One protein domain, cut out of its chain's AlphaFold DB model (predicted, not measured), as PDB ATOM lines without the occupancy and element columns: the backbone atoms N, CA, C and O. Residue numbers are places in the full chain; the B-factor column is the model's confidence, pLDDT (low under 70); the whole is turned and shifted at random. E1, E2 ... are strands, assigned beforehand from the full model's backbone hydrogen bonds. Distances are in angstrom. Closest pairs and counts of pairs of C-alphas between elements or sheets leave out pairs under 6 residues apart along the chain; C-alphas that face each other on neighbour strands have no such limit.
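AT A GLANCE: This is residues 10 to 99 of the 99 residues of an uncharacterized protein of Ancylostoma caninum (UniProt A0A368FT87). Two small antiparallel sheets of three strands, E2 E5 E6 and E1 E4 E3, form two loose layers that are only partly face to face, shifted past each other along the long axis, with the strands running roughly lengthwise. The link between E5 and E6 reaches out at one end of the long axis, the link between E4 and E5 at the other, and residues 38 to 58 make a long loop between E3 and E4. The printed part has 90 residues with no named helix and six named strands, E1 to E6 in chain order; the class is all strand, though under half of the residues, 36 of 90, are in named elements. The sheet orders are E2 - E5 - E6 and E1 - E4 - E3. The whole is elongated and only just loose, close to compact, with a radius of gyration of the C-alphas of 14.9 A and spans of 49 by 29 by 21 A.

IN THESE COORDINATES: E2, residues 20 to 27, is the longest strand by residues and measures 19.8 A, from C-alpha 20 at (126.889, 102.669, 100.637); it bends by 61 degrees at residue 23. E5, residues 76 to 82, measures 19.5 A, and E6 is residues 93 to 97, ending at C-alpha 97 (120.520, 117.249, 95.044). In the other sheet, E4, residues 59 to 65, measures 19.5 A, E3 is residues 33 to 37, and E1, residues 10 to 13, begins at C-alpha 10 (122.546, 125.115, 103.686).

HOW THE PARTS SIT: E5 is the inner strand between the edge strands E2 and E6. E2 and E5 are antiparallel at 157 degrees, with N 21 and O 81 at 2.8 A and N 77 and O 26 at 2.9 A, within hydrogen-bond range. E5 and E6 form a hairpin at 152 degrees, where N 93 and O 80 are within range at 3.2 A. In the other sheet E4 is the inner strand. E3 and E4 form a hairpin at 152 degrees, with N 35 and O 63 at 2.8 A. E1 and E4 are antiparallel at 154 degrees, with N 12 and O 60 at 2.8 A. Between the sheets, E1 and E5 are apart, for instance, and so are E2 and E4.

THE WHOLE: The C-alphas farthest apart, of Asp 69 and Gly 86, are 50.0 A apart. The printed part has no cut and ends at the chain's last residue, 99. The link from E3 to E4 is long, with 21 residues, and that from E2 to E3 is tight. The mean pLDDT of the printed part is 72.3; 32 residues are under 70, among them 70 to 75 and 81 to 99, and E6 has a mean of 40.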
ATOM      1  N   ILE A  10     123.392 126.189 104.206       85.88
ATOM      2  CA  ILE A  10     122.546 125.115 103.686       85.88
ATOM      3  C   ILE A  10     122.905 123.821 104.409       85.88
ATOM      4  O   ILE A  10     124.066 123.422 104.444       85.88
ATOM      5  N   MET A  11     121.917 123.152 104.994       88.44
ATOM      6  CA  MET A  11     122.116 121.842 105.608       88.44
ATOM      7  C   MET A  11     122.072 120.756 104.532       88.44
ATOM      8  O   MET A  11     121.040 120.537 103.904       88.44
ATOM      9  N   LEU A  12     123.181 120.043 104.349       85.38
ATOM     10  CA  LEU A  12     123.269 118.877 103.483       85.38
ATOM     11  C   LEU A  12     123.078 117.612 104.310       85.38
ATOM     12  O   LEU A  12     123.841 117.316 105.235       85.38
ATOM     13  N   ARG A  13     122.054 116.847 103.943       86.44
ATOM     14  CA  ARG A  13     121.713 115.565 104.550       86.44
ATOM     15  C   ARG A  13     121.582 114.534 103.440       86.44
ATOM     16  O   ARG A  13     120.806 114.718 102.509       86.44
ATOM     17  N   LEU A  14     122.352 113.457 103.541       82.06
ATOM     18  CA  LEU A  14     122.317 112.380 102.556       82.06
ATOM     19  C   LEU A  14     121.030 111.558 102.657       82.06
ATOM     20  O   LEU A  14     120.330 111.606 103.663       82.06
ATOM     21  N   THR A  15     120.730 110.754 101.643       82.06
ATOM     22  CA  THR A  15     119.705 109.705 101.745       82.06
ATOM     23  C   THR A  15     120.324 108.451 102.362       82.06
ATOM     24  O   THR A  15     121.501 108.153 102.152       82.06
ATOM     25  N   ARG A  16     119.553 107.701 103.155       82.19
ATOM     26  CA  ARG A  16     120.023 106.447 103.760       82.19
ATOM     27  C   ARG A  16     120.093 105.360 102.690       82.19
ATOM     28  O   ARG A  16     119.061 104.947 102.175       82.19
ATOM     29  N   MET A  17     121.297 104.882 102.385       77.12
ATOM     30  CA  MET A  17     121.516 103.792 101.429       77.12
ATOM     31  C   MET A  17     122.273 102.639 102.090       77.12
ATOM     32  O   MET A  17     123.359 102.822 102.644       77.12
ATOM     33  N   PHE A  18     121.690 101.439 102.040       78.69
ATOM     34  CA  PHE A  18     122.255 100.256 102.686       78.69
ATOM     35  C   PHE A  18     123.527  99.778 101.969       78.69
ATOM     36  O   PHE A  18     123.513  99.501 100.761       78.69
ATOM     37  N   GLY A  19     124.621  99.669 102.726       75.44
ATOM     38  CA  GLY A  19     125.929  99.260 102.206       75.44
ATOM     39  C   GLY A  19     126.676 100.335 101.403       75.44
ATOM     40  O   GLY A  19     127.684 100.012 100.785       75.44
ATOM     41  N   TRP A  20     126.214 101.589 101.369       81.38
ATOM     42  CA  TRP A  20     126.889 102.669 100.637       81.38
ATOM     43  C   TRP A  20     127.820 103.493 101.525       81.38
ATOM     44  O   TRP A  20     127.464 103.824 102.658       81.38
ATOM     45  N   TYR A  21     128.983 103.847 100.988       80.00
ATOM     46  CA  TYR A  21     129.988 104.679 101.631       80.00
ATOM     47  C   TYR A  21     130.384 105.843 100.701       80.00
ATOM     48  O   TYR A  21     130.631 105.612  99.513       80.00
ATOM     49  N   PRO A  22     130.414 107.091 101.201       76.94
ATOM     50  CA  PRO A  22     130.889 108.232 100.426       76.94
ATOM     51  C   PRO A  22     132.405 108.134 100.229       76.94
ATOM     52  O   PRO A  22     133.119 107.787 101.168       76.94
ATOM     53  N   ASN A  23     132.878 108.469  99.028       70.75
ATOM     54  CA  ASN A  23     134.309 108.531  98.717       70.75
ATOM     55  C   ASN A  23     134.754 109.970  98.503       70.75
ATOM     56  O   ASN A  23     135.743 110.387  99.089       70.75
ATOM     57  N   ASP A  24     133.984 110.728  97.718       69.94
ATOM     58  CA  ASP A  24     134.354 112.072  97.295       69.94
ATOM     59  C   ASP A  24     133.128 112.990  97.282       69.94
ATOM     60  O   ASP A  24     132.002 112.584  96.968       69.94
ATOM     61  N   PHE A  25     133.358 114.258  97.605       71.56
ATOM     62  CA  PHE A  25     132.356 115.312  97.554       71.56
ATOM     63  C   PHE A  25     132.811 116.369  96.547       71.56
ATOM     64  O   PHE A  25     133.835 117.018  96.746       71.56
ATOM     65  N   GLU A  26     132.062 116.528  95.458       67.62
ATOM     66  CA  GLU A  26     132.382 117.455  94.374       67.62
ATOM     67  C   GLU A  26     131.313 118.551  94.298       67.62
ATOM     68  O   GLU A  26     130.154 118.307  93.951       67.62
ATOM     69  N   ILE A  27     131.706 119.793  94.585       66.44
ATOM     70  CA  ILE A  27     130.895 120.977  94.281       66.44
ATOM     71  C   ILE A  27     131.463 121.603  93.015       66.44
ATOM     72  O   ILE A  27     132.623 122.010  92.993       66.44
ATOM     73  N   SER A  28     130.650 121.697  91.964       63.72
ATOM     74  CA  SER A  28     131.059 122.329  90.710       63.72
ATOM     75  C   SER A  28     130.374 123.686  90.546       63.72
ATOM     76  O   SER A  28     129.288 123.733  89.970       63.72
ATOM     77  N   GLU A  29     131.001 124.775  91.010       68.19
ATOM     78  CA  GLU A  29     130.760 126.111  90.442       68.19
ATOM     79  C   GLU A  29     131.854 127.147  90.758       68.19
ATOM     80  O   GLU A  29     132.335 127.256  91.883       68.19
ATOM     81  N   SER A  30     132.233 127.932  89.746       60.44
ATOM     82  CA  SER A  30     133.532 128.619  89.660       60.44
ATOM     83  C   SER A  30     133.585 130.059  90.193       60.44
ATOM     84  O   SER A  30     134.572 130.742  89.945       60.44
ATOM     85  N   ALA A  31     132.553 130.563  90.882       65.88
ATOM     86  CA  ALA A  31     132.546 131.956  91.369       65.88
ATOM     87  C   ALA A  31     132.113 132.135  92.832       65.88
ATOM     88  O   ALA A  31     131.989 133.265  93.286       65.88
ATOM     89  N   VAL A  32     131.847 131.048  93.557       77.00
ATOM     90  CA  VAL A  32     131.306 131.095  94.923       77.00
ATOM     91  C   VAL A  32     132.245 130.335  95.835       77.00
ATOM     92  O   VAL A  32     132.657 129.218  95.529       77.00
ATOM     93  N   THR A  33     132.597 130.940  96.965       81.31
ATOM     94  CA  THR A  33     133.409 130.266  97.976       81.31
ATOM     95  C   THR A  33     132.489 129.500  98.915       81.31
ATOM     96  O   THR A  33     131.518 130.055  99.431       81.31
ATOM     97  N   PHE A  34     132.799 128.228  99.159       81.50
ATOM     98  CA  PHE A  34     132.055 127.393 100.093       81.50
ATOM     99  C   PHE A  34     132.932 126.943 101.263       81.50
ATOM    100  O   PHE A  34     134.137 126.741 101.120       81.50
ATOM    101  N   GLN A  35     132.316 126.773 102.432       86.50
ATOM    102  CA  GLN A  35     132.947 126.222 103.630       86.50
ATOM    103  C   GLN A  35     132.062 125.118 104.209       86.50
ATOM    104  O   GLN A  35     130.869 125.325 104.436       86.50
ATOM    105  N   LEU A  36     132.648 123.946 104.455       86.44
ATOM    106  CA  LEU A  36     131.978 122.837 105.130       86.44
ATOM    107  C   LEU A  36     132.083 122.990 106.648       86.44
ATOM    108  O   LEU A  36     133.132 123.355 107.183       86.44
ATOM    109  N   LEU A  37     130.983 122.699 107.334       88.62
ATOM    110  CA  LEU A  37     130.888 122.686 108.786       88.62
ATOM    111  C   LEU A  37     130.289 121.340 109.237       88.62
ATOM    112  O   LEU A  37     129.125 121.067 108.926       88.62
ATOM    113  N   PRO A  38     131.047 120.508 109.973       89.38
ATOM    114  CA  PRO A  38     132.459 120.691 110.333       89.38
ATOM    115  C   PRO A  38     133.391 120.632 109.107       89.38
ATOM    116  O   PRO A  38     133.010 120.121 108.054       89.38
ATOM    117  N   LYS A  39     134.617 121.162 109.248       85.81
ATOM    118  CA  LYS A  39     135.606 121.243 108.153       85.81
ATOM    119  C   LYS A  39     135.950 119.873 107.570       85.81
ATOM    120  O   LYS A  39     136.139 119.758 106.367       85.81
ATOM    121  N   ASP A  40     135.957 118.854 108.424       84.00
ATOM    122  CA  ASP A  40     136.256 117.468 108.055       84.00
ATOM    123  C   ASP A  40     135.097 116.783 107.304       84.00
ATOM    124  O   ASP A  40     135.213 115.635 106.880       84.00
ATOM    125  N   GLY A  41     133.962 117.469 107.128       83.75
ATOM    126  CA  GLY A  41     132.791 116.936 106.444       83.75
ATOM    127  C   GLY A  41     132.000 115.935 107.293       83.75
ATOM    128  O   GLY A  41     131.842 116.095 108.502       83.75
ATOM    129  N   MET A  42     131.419 114.919 106.648       85.56
ATOM    130  CA  MET A  42     130.669 113.874 107.355       85.56
ATOM    131  C   MET A  42     131.613 112.769 107.824       85.56
ATOM    132  O   MET A  42     132.391 112.240 107.036       85.56
ATOM    133  N   SER A  43     131.477 112.351 109.083       84.19
ATOM    134  CA  SER A  43     132.224 111.201 109.601       84.19
ATOM    135  C   SER A  43     131.903 109.930 108.807       84.19
ATOM    136  O   SER A  43     130.739 109.534 108.680       84.19
ATOM    137  N   THR A  44     132.946 109.250 108.332       80.94
ATOM    138  CA  THR A  44     132.837 107.960 107.635       80.94
ATOM    139  C   THR A  44     132.289 106.854 108.540       80.94
ATOM    140  O   THR A  44     131.646 105.939 108.041       80.94
ATOM    141  N   CYS A  45     132.431 106.970 109.866       82.75
ATOM    142  CA  CYS A  45     131.916 106.009 110.850       82.75
ATOM    143  C   CYS A  45     130.384 105.885 110.847       82.75
ATOM    144  O   CYS A  45     129.835 104.875 111.288       82.75
ATOM    145  N   ALA A  46     129.680 106.910 110.358       83.75
ATOM    146  CA  ALA A  46     128.230 106.881 110.202       83.75
ATOM    147  C   ALA A  46     127.772 106.073 108.970       83.75
ATOM    148  O   ALA A  46     126.565 105.907 108.759       83.75
ATOM    149  N   PHE A  47     128.719 105.576 108.170       84.62
ATOM    150  CA  PHE A  47     128.493 104.794 106.964       84.62
ATOM    151  C   PHE A  47     129.200 103.428 107.048       84.62
ATOM    152  O   PHE A  47     130.227 103.291 107.710       84.62
ATOM    153  N   PRO A  48     128.685 102.398 106.358       85.50
ATOM    154  CA  PRO A  48     127.414 102.381 105.640       85.50
ATOM    155  C   PRO A  48     126.207 102.266 106.584       85.50
ATOM    156  O   PRO A  48     126.328 101.906 107.754       85.50
ATOM    157  N   PHE A  49     125.016 102.589 106.080       82.69
ATOM    158  CA  PHE A  49     123.792 102.489 106.875       82.69
ATOM    159  C   PHE A  49     123.387 101.019 107.079       82.69
ATOM    160  O   PHE A  49     123.179 100.300 106.105       82.69
ATOM    161  N   TRP A  50     123.228 100.603 108.343       81.88
ATOM    162  CA  TRP A  50     122.895  99.224 108.752       81.88
ATOM    163  C   TRP A  50     121.554  99.096 109.497       81.88
ATOM    164  O   TRP A  50     121.364  98.156 110.259       81.88
ATOM    165  N   ASN A  51     120.638 100.057 109.338       84.81
ATOM    166  CA  ASN A  51     119.331 100.064 110.015       84.81
ATOM    167  C   ASN A  51     119.390  99.863 111.546       84.81
ATOM    168  O   ASN A  51     118.543  99.196 112.135       84.81
ATOM    169  N   LYS A  52     120.413 100.428 112.199       84.75
ATOM    170  CA  LYS A  52     120.586 100.331 113.655       84.75
ATOM    171  C   LYS A  52     119.537 101.189 114.382       84.75
ATOM    172  O   LYS A  52     119.302 102.326 113.952       84.75
ATOM    173  N   PRO A  53     118.939 100.707 115.487       90.44
ATOM    174  CA  PRO A  53     118.053 101.530 116.306       90.44
ATOM    175  C   PRO A  53     118.827 102.730 116.867       90.44
ATOM    176  O   PRO A  53     119.986 102.600 117.257       90.44
ATOM    177  N   GLY A  54     118.211 103.914 116.854       88.06
ATOM    178  CA  GLY A  54     118.860 105.152 117.306       88.06
ATOM    179  C   GLY A  54     119.865 105.764 116.320       88.06
ATOM    180  O   GLY A  54     120.559 106.709 116.681       88.06
ATOM    181  N   TYR A  55     119.950 105.275 115.075       86.19
ATOM    182  CA  TYR A  55     120.826 105.872 114.063       86.19
ATOM    183  C   TYR A  55     120.484 107.347 113.802       86.19
ATOM    184  O   TYR A  55     119.436 107.678 113.232       86.19
ATOM    185  N   GLN A  56     121.417 108.228 114.157       85.56
ATOM    186  CA  GLN A  56     121.374 109.638 113.800       85.56
ATOM    187  C   GLN A  56     122.094 109.844 112.473       85.56
ATOM    188  O   GLN A  56     123.248 109.459 112.295       85.56
ATOM    189  N   GLN A  57     121.382 110.431 111.515       86.69
ATOM    190  CA  GLN A  57     121.939 110.650 110.194       86.69
ATOM    191  C   GLN A  57     122.938 111.810 110.226       86.69
ATOM    192  O   GLN A  57     122.563 112.883 110.705       86.69
ATOM    193  N   PRO A  58     124.163 111.632 109.700       88.25
ATOM    194  CA  PRO A  58     125.118 112.719 109.628       88.25
ATOM    195  C   PRO A  58     124.602 113.799 108.679       88.25
ATOM    196  O   PRO A  58     123.923 113.531 107.682       88.25
ATOM    197  N   PHE A  59     124.944 115.031 109.010       88.81
ATOM    198  CA  PHE A  59     124.686 116.200 108.197       88.81
ATOM    199  C   PHE A  59     125.926 117.086 108.227       88.81
ATOM    200  O   PHE A  59     126.691 117.061 109.190       88.81
ATOM    201  N   VAL A  60     126.113 117.870 107.175       89.44
ATOM    202  CA  VAL A  60     127.109 118.947 107.130       89.44
ATOM    203  C   VAL A  60     126.399 120.218 106.731       89.44
ATOM    204  O   VAL A  60     125.430 120.182 105.973       89.44
ATOM    205  N   MET A  61     126.860 121.349 107.240       89.31
ATOM    206  CA  MET A  61     126.397 122.639 106.755       89.31
ATOM    207  C   MET A  61     127.378 123.165 105.718       89.31
ATOM    208  O   MET A  61     128.587 123.161 105.929       89.31
ATOM    209  N   LEU A  62     126.837 123.630 104.603       86.81
ATOM    210  CA  LEU A  62     127.556 124.354 103.578       86.81
ATOM    211  C   LEU A  62     127.306 125.842 103.808       86.81
ATOM    212  O   LEU A  62     126.190 126.327 103.609       86.81
ATOM    213  N   LYS A  63     128.326 126.560 104.269       86.88
ATOM    214  CA  LYS A  63     128.296 128.018 104.314       86.88
ATOM    215  C   LYS A  63     128.762 128.540 102.962       86.88
ATOM    216  O   LYS A  63     129.861 128.210 102.523       86.88
ATOM    217  N   LEU A  64     127.923 129.336 102.320       83.56
ATOM    218  CA  LEU A  64     128.240 129.995 101.061       83.56
ATOM    219  C   LEU A  64     128.635 131.447 101.343       83.56
ATOM    220  O   LEU A  64     128.008 132.100 102.174       83.56
ATOM    221  N   SER A  65     129.656 131.941 100.651       84.06
ATOM    222  CA  SER A  65     130.110 133.334 100.715       84.06
ATOM    223  C   SER A  65     130.345 133.863  99.302       84.06
ATOM    224  O   SER A  65     130.653 133.094  98.388       84.06
ATOM    225  N   ASN A  66     130.249 135.186  99.144       79.94
ATOM    226  CA  ASN A  66     130.430 135.870  97.860       79.94
ATOM    227  C   ASN A  66     129.373 135.464  96.809       79.94
ATOM    228  O   ASN A  66     129.686 135.206  95.648       79.94
ATOM    229  N   ILE A  67     128.112 135.343  97.242       78.00
ATOM    230  CA  ILE A  67     126.981 135.113  96.339       78.00
ATOM    231  C   ILE A  67     126.577 136.456  95.736       78.00
ATOM    232  O   ILE A  67     126.346 137.416  96.467       78.00
ATOM    233  N   THR A  68     126.471 136.515  94.411       74.75
ATOM    234  CA  THR A  68     125.861 137.642  93.706       74.75
ATOM    235  C   THR A  68     124.376 137.381  93.473       74.75
ATOM    236  O   THR A  68     123.981 136.288  93.054       74.75
ATOM    237  N   ASP A  69     123.548 138.392  93.734       71.94
ATOM    238  CA  ASP A  69     122.105 138.305  93.518       71.94
ATOM    239  C   ASP A  69     121.783 138.008  92.044       71.94
ATOM    240  O   ASP A  69     122.402 138.545  91.125       71.94
ATOM    241  N   GLY A  70     120.818 137.114  91.818       67.81
ATOM    242  CA  GLY A  70     120.388 136.706  90.476       67.81
ATOM    243  C   GLY A  70     121.192 135.564  89.842       67.81
ATOM    244  O   GLY A  70     120.839 135.127  88.746       67.81
ATOM    245  N   LYS A  71     122.225 135.030  90.511       68.94
ATOM    246  CA  LYS A  71     122.953 133.843  90.040       68.94
ATOM    247  C   LYS A  71     122.408 132.560  90.675       68.94
ATOM    248  O   LYS A  71     122.453 132.387  91.889       68.94
ATOM    249  N   LEU A  72     121.927 131.635  89.843       64.88
ATOM    250  CA  LEU A  72     121.560 130.284  90.275       64.88
ATOM    251  C   LEU A  72     122.826 129.458  90.508       64.88
ATOM    252  O   LEU A  72     123.608 129.276  89.580       64.88
ATOM    253  N   ILE A  73     122.989 128.946  91.727       64.94
ATOM    254  CA  ILE A  73     124.070 128.031  92.107       64.94
ATOM    255  C   ILE A  73     123.408 126.742  92.591       64.94
ATOM    256  O   ILE A  73     122.745 126.771  93.626       64.94
ATOM    257  N   SER A  74     123.509 125.623  91.864       60.28
ATOM    258  CA  SER A  74     122.697 124.439  92.231       60.28
ATOM    259  C   SER A  74     123.238 123.060  91.843       60.28
ATOM    260  O   SER A  74     122.469 122.106  91.715       60.28
ATOM    261  N   ARG A  75     124.559 122.876  91.709       67.50
ATOM    262  CA  ARG A  75     125.123 121.538  91.437       67.50
ATOM    263  C   ARG A  75     126.083 121.062  92.520       67.50
ATOM    264  O   ARG A  75     127.281 121.330  92.480       67.50
ATOM    265  N   ILE A  76     125.538 120.281  93.450       72.94
ATOM    266  CA  ILE A  76     126.303 119.509  94.432       72.94
ATOM    267  C   ILE A  76     126.261 118.040  94.011       72.94
ATOM    268  O   ILE A  76     125.180 117.463  93.873       72.94
ATOM    269  N   LYS A  77     127.433 117.432  93.802       75.12
ATOM    270  CA  LYS A  77     127.578 116.009  93.486       75.12
ATOM    271  C   LYS A  77     128.273 115.298  94.630       75.12
ATOM    272  O   LYS A  77     129.328 115.707  95.103       75.12
ATOM    273  N   ILE A  78     127.685 114.190  95.054       74.75
ATOM    274  CA  ILE A  78     128.273 113.340  96.085       74.75
ATOM    275  C   ILE A  78     128.520 111.986  95.449       74.75
ATOM    276  O   ILE A  78     127.577 111.333  94.995       74.75
ATOM    277  N   ALA A  79     129.790 111.604  95.371       73.12
ATOM    278  CA  ALA A  79     130.210 110.322  94.849       73.12
ATOM    279  C   ALA A  79     130.452 109.357  96.010       73.12
ATOM    280  O   ALA A  79     131.077 109.673  97.023       73.12
ATOM    281  N   GLY A  80     129.983 108.134  95.841       72.06
ATOM    282  CA  GLY A  80     130.318 107.059  96.755       72.06
ATOM    283  C   GLY A  80     130.163 105.715  96.089       72.06
ATOM    284  O   GLY A  80     129.619 105.600  94.987       72.06
ATOM    285  N   ALA A  81     130.658 104.705  96.779       69.19
ATOM    286  CA  ALA A  81     130.640 103.336  96.321       69.19
ATOM    287  C   ALA A  81     129.763 102.483  97.236       69.19
ATOM    288  O   ALA A  81     129.463 102.825  98.380       69.19
ATOM    289  N   ARG A  82     129.295 101.357  96.706       67.69
ATOM    290  CA  ARG A  82     128.496 100.394  97.458       67.69
ATOM    291  C   ARG A  82     129.351  99.177  97.769       67.69
ATOM    292  O   ARG A  82     129.837  98.519  96.856       67.69
ATOM    293  N   ARG A  83     129.511  98.853  99.050       60.31
ATOM    294  CA  ARG A  83     130.150  97.610  99.481       60.31
ATOM    295  C   ARG A  83     129.114  96.493  99.408       60.31
ATOM    296  O   ARG A  83     128.323  96.304 100.330       60.31
ATOM    297  N   LEU A  84     129.100  95.784  98.283       59.16
ATOM    298  CA  LEU A  84     128.385  94.520  98.144       59.16
ATOM    299  C   LEU A  84     129.258  93.405  98.728       59.16
ATOM    300  O   LEU A  84     130.449  93.324  98.429       59.16
ATOM    301  N   ILE A  85     128.684  92.562  99.584       51.91
ATOM    302  CA  ILE A  85     129.368  91.370 100.097       51.91
ATOM    303  C   ILE A  85     129.672  90.474  98.883       51.91
ATOM    304  O   ILE A  85     128.747  90.001  98.232       51.91
ATOM    305  N   GLY A  86     130.957  90.292  98.560       52.53
ATOM    306  CA  GLY A  86     131.413  89.353  97.526       52.53
ATOM    307  C   GLY A  86     131.727  89.912  96.130       52.53
ATOM    308  O   GLY A  86     132.045  89.109  95.261       52.53
ATOM    309  N   GLN A  87     131.696  91.230  95.876       47.16
ATOM    310  CA  GLN A  87     132.136  91.787  94.581       47.16
ATOM    311  C   GLN A  87     133.036  93.025  94.702       47.16
ATOM    312  O   GLN A  87     132.702  94.005  95.365       47.16
ATOM    313  N   SER A  88     134.173  92.976  94.000       40.34
ATOM    314  CA  SER A  88     135.163  94.047  93.852       40.34
ATOM    315  C   SER A  88     134.810  94.973  92.679       40.34
ATOM    316  O   SER A  88     135.584  95.091  91.738       40.34
ATOM    317  N   TYR A  89     133.643  95.624  92.697       44.44
ATOM    318  CA  TYR A  89     133.304  96.640  91.691       44.44
ATOM    319  C   TYR A  89     132.604  97.835  92.350       44.44
ATOM    320  O   TYR A  89     131.463  97.759  92.803       44.44
ATOM    321  N   ALA A  90     133.323  98.957  92.430       41.25
ATOM    322  CA  ALA A  90     132.821 100.231  92.923       41.25
ATOM    323  C   ALA A  90     131.830 100.832  91.911       41.25
ATOM    324  O   ALA A  90     132.216 101.551  90.993       41.25
ATOM    325  N   HIS A  91     130.537 100.550  92.063       41.44
ATOM    326  CA  HIS A  91     129.507 101.275  91.316       41.44
ATOM    327  C   HIS A  91     129.412 102.709  91.862       41.44
ATOM    328  O   HIS A  91     128.985 102.910  93.000       41.44
ATOM    329  N   LYS A  92     129.836 103.698  91.060       38.72
ATOM    330  CA  LYS A  92     129.749 105.137  91.366       38.72
ATOM    331  C   LYS A  92     128.277 105.557  91.298       38.72
ATOM    332  O   LYS A  92     127.719 105.695  90.213       38.72
ATOM    333  N   ILE A  93     127.626 105.694  92.453       45.59
ATOM    334  CA  ILE A  93     126.235 106.166  92.533       45.59
ATOM    335  C   ILE A  93     126.272 107.694  92.618       45.59
ATOM    336  O   ILE A  93     126.831 108.238  93.569       45.59
ATOM    337  N   TRP A  94     125.698 108.379  91.627       38.19
ATOM    338  CA  TRP A  94     125.565 109.837  91.615       38.19
ATOM    339  C   TRP A  94     124.258 110.238  92.304       38.19
ATOM    340  O   TRP A  94     123.177 109.981  91.781       38.19
ATOM    341  N   GLY A  95     124.346 110.872  93.474       40.09
ATOM    342  CA  GLY A  95     123.216 111.608  94.042       40.09
ATOM    343  C   GLY A  95     123.204 113.032  93.489       40.09
ATOM    344  O   GLY A  95     124.181 113.755  93.673       40.09
ATOM    345  N   VAL A  96     122.125 113.431  92.809       38.03
ATOM    346  CA  VAL A  96     121.878 114.831  92.422       38.03
ATOM    347  C   VAL A  96     120.927 115.427  93.454       38.03
ATOM    348  O   VAL A  96     119.788 114.979  93.564       38.03
ATOM    349  N   LEU A  97     121.392 116.414  94.220       37.88
ATOM    350  CA  LEU A  97     120.520 117.249  95.044       37.88
ATOM    351  C   LEU A  97     120.288 118.553  94.273       37.88
ATOM    352  O   LEU A  97     121.185 119.390  94.201       37.88
ATOM    353  N   GLN A  98     119.121 118.678  93.642       24.31
ATOM    354  CA  GLN A  98     118.673 119.924  93.022       24.31
ATOM    355  C   GLN A  98     117.842 120.668  94.073       24.31
ATOM    356  O   GLN A  98     116.867 120.108  94.575       24.31
ATOM    357  N   VAL A  99     118.289 121.864  94.461       32.16
ATOM    358  CA  VAL A  99     117.568 122.772  95.370       32.16
ATOM    359  C   VAL A  99     116.944 123.880  94.541       32.16
ATOM    360  O   VAL A  99     117.640 124.344  93.608       32.16
TER     361      VAL A  99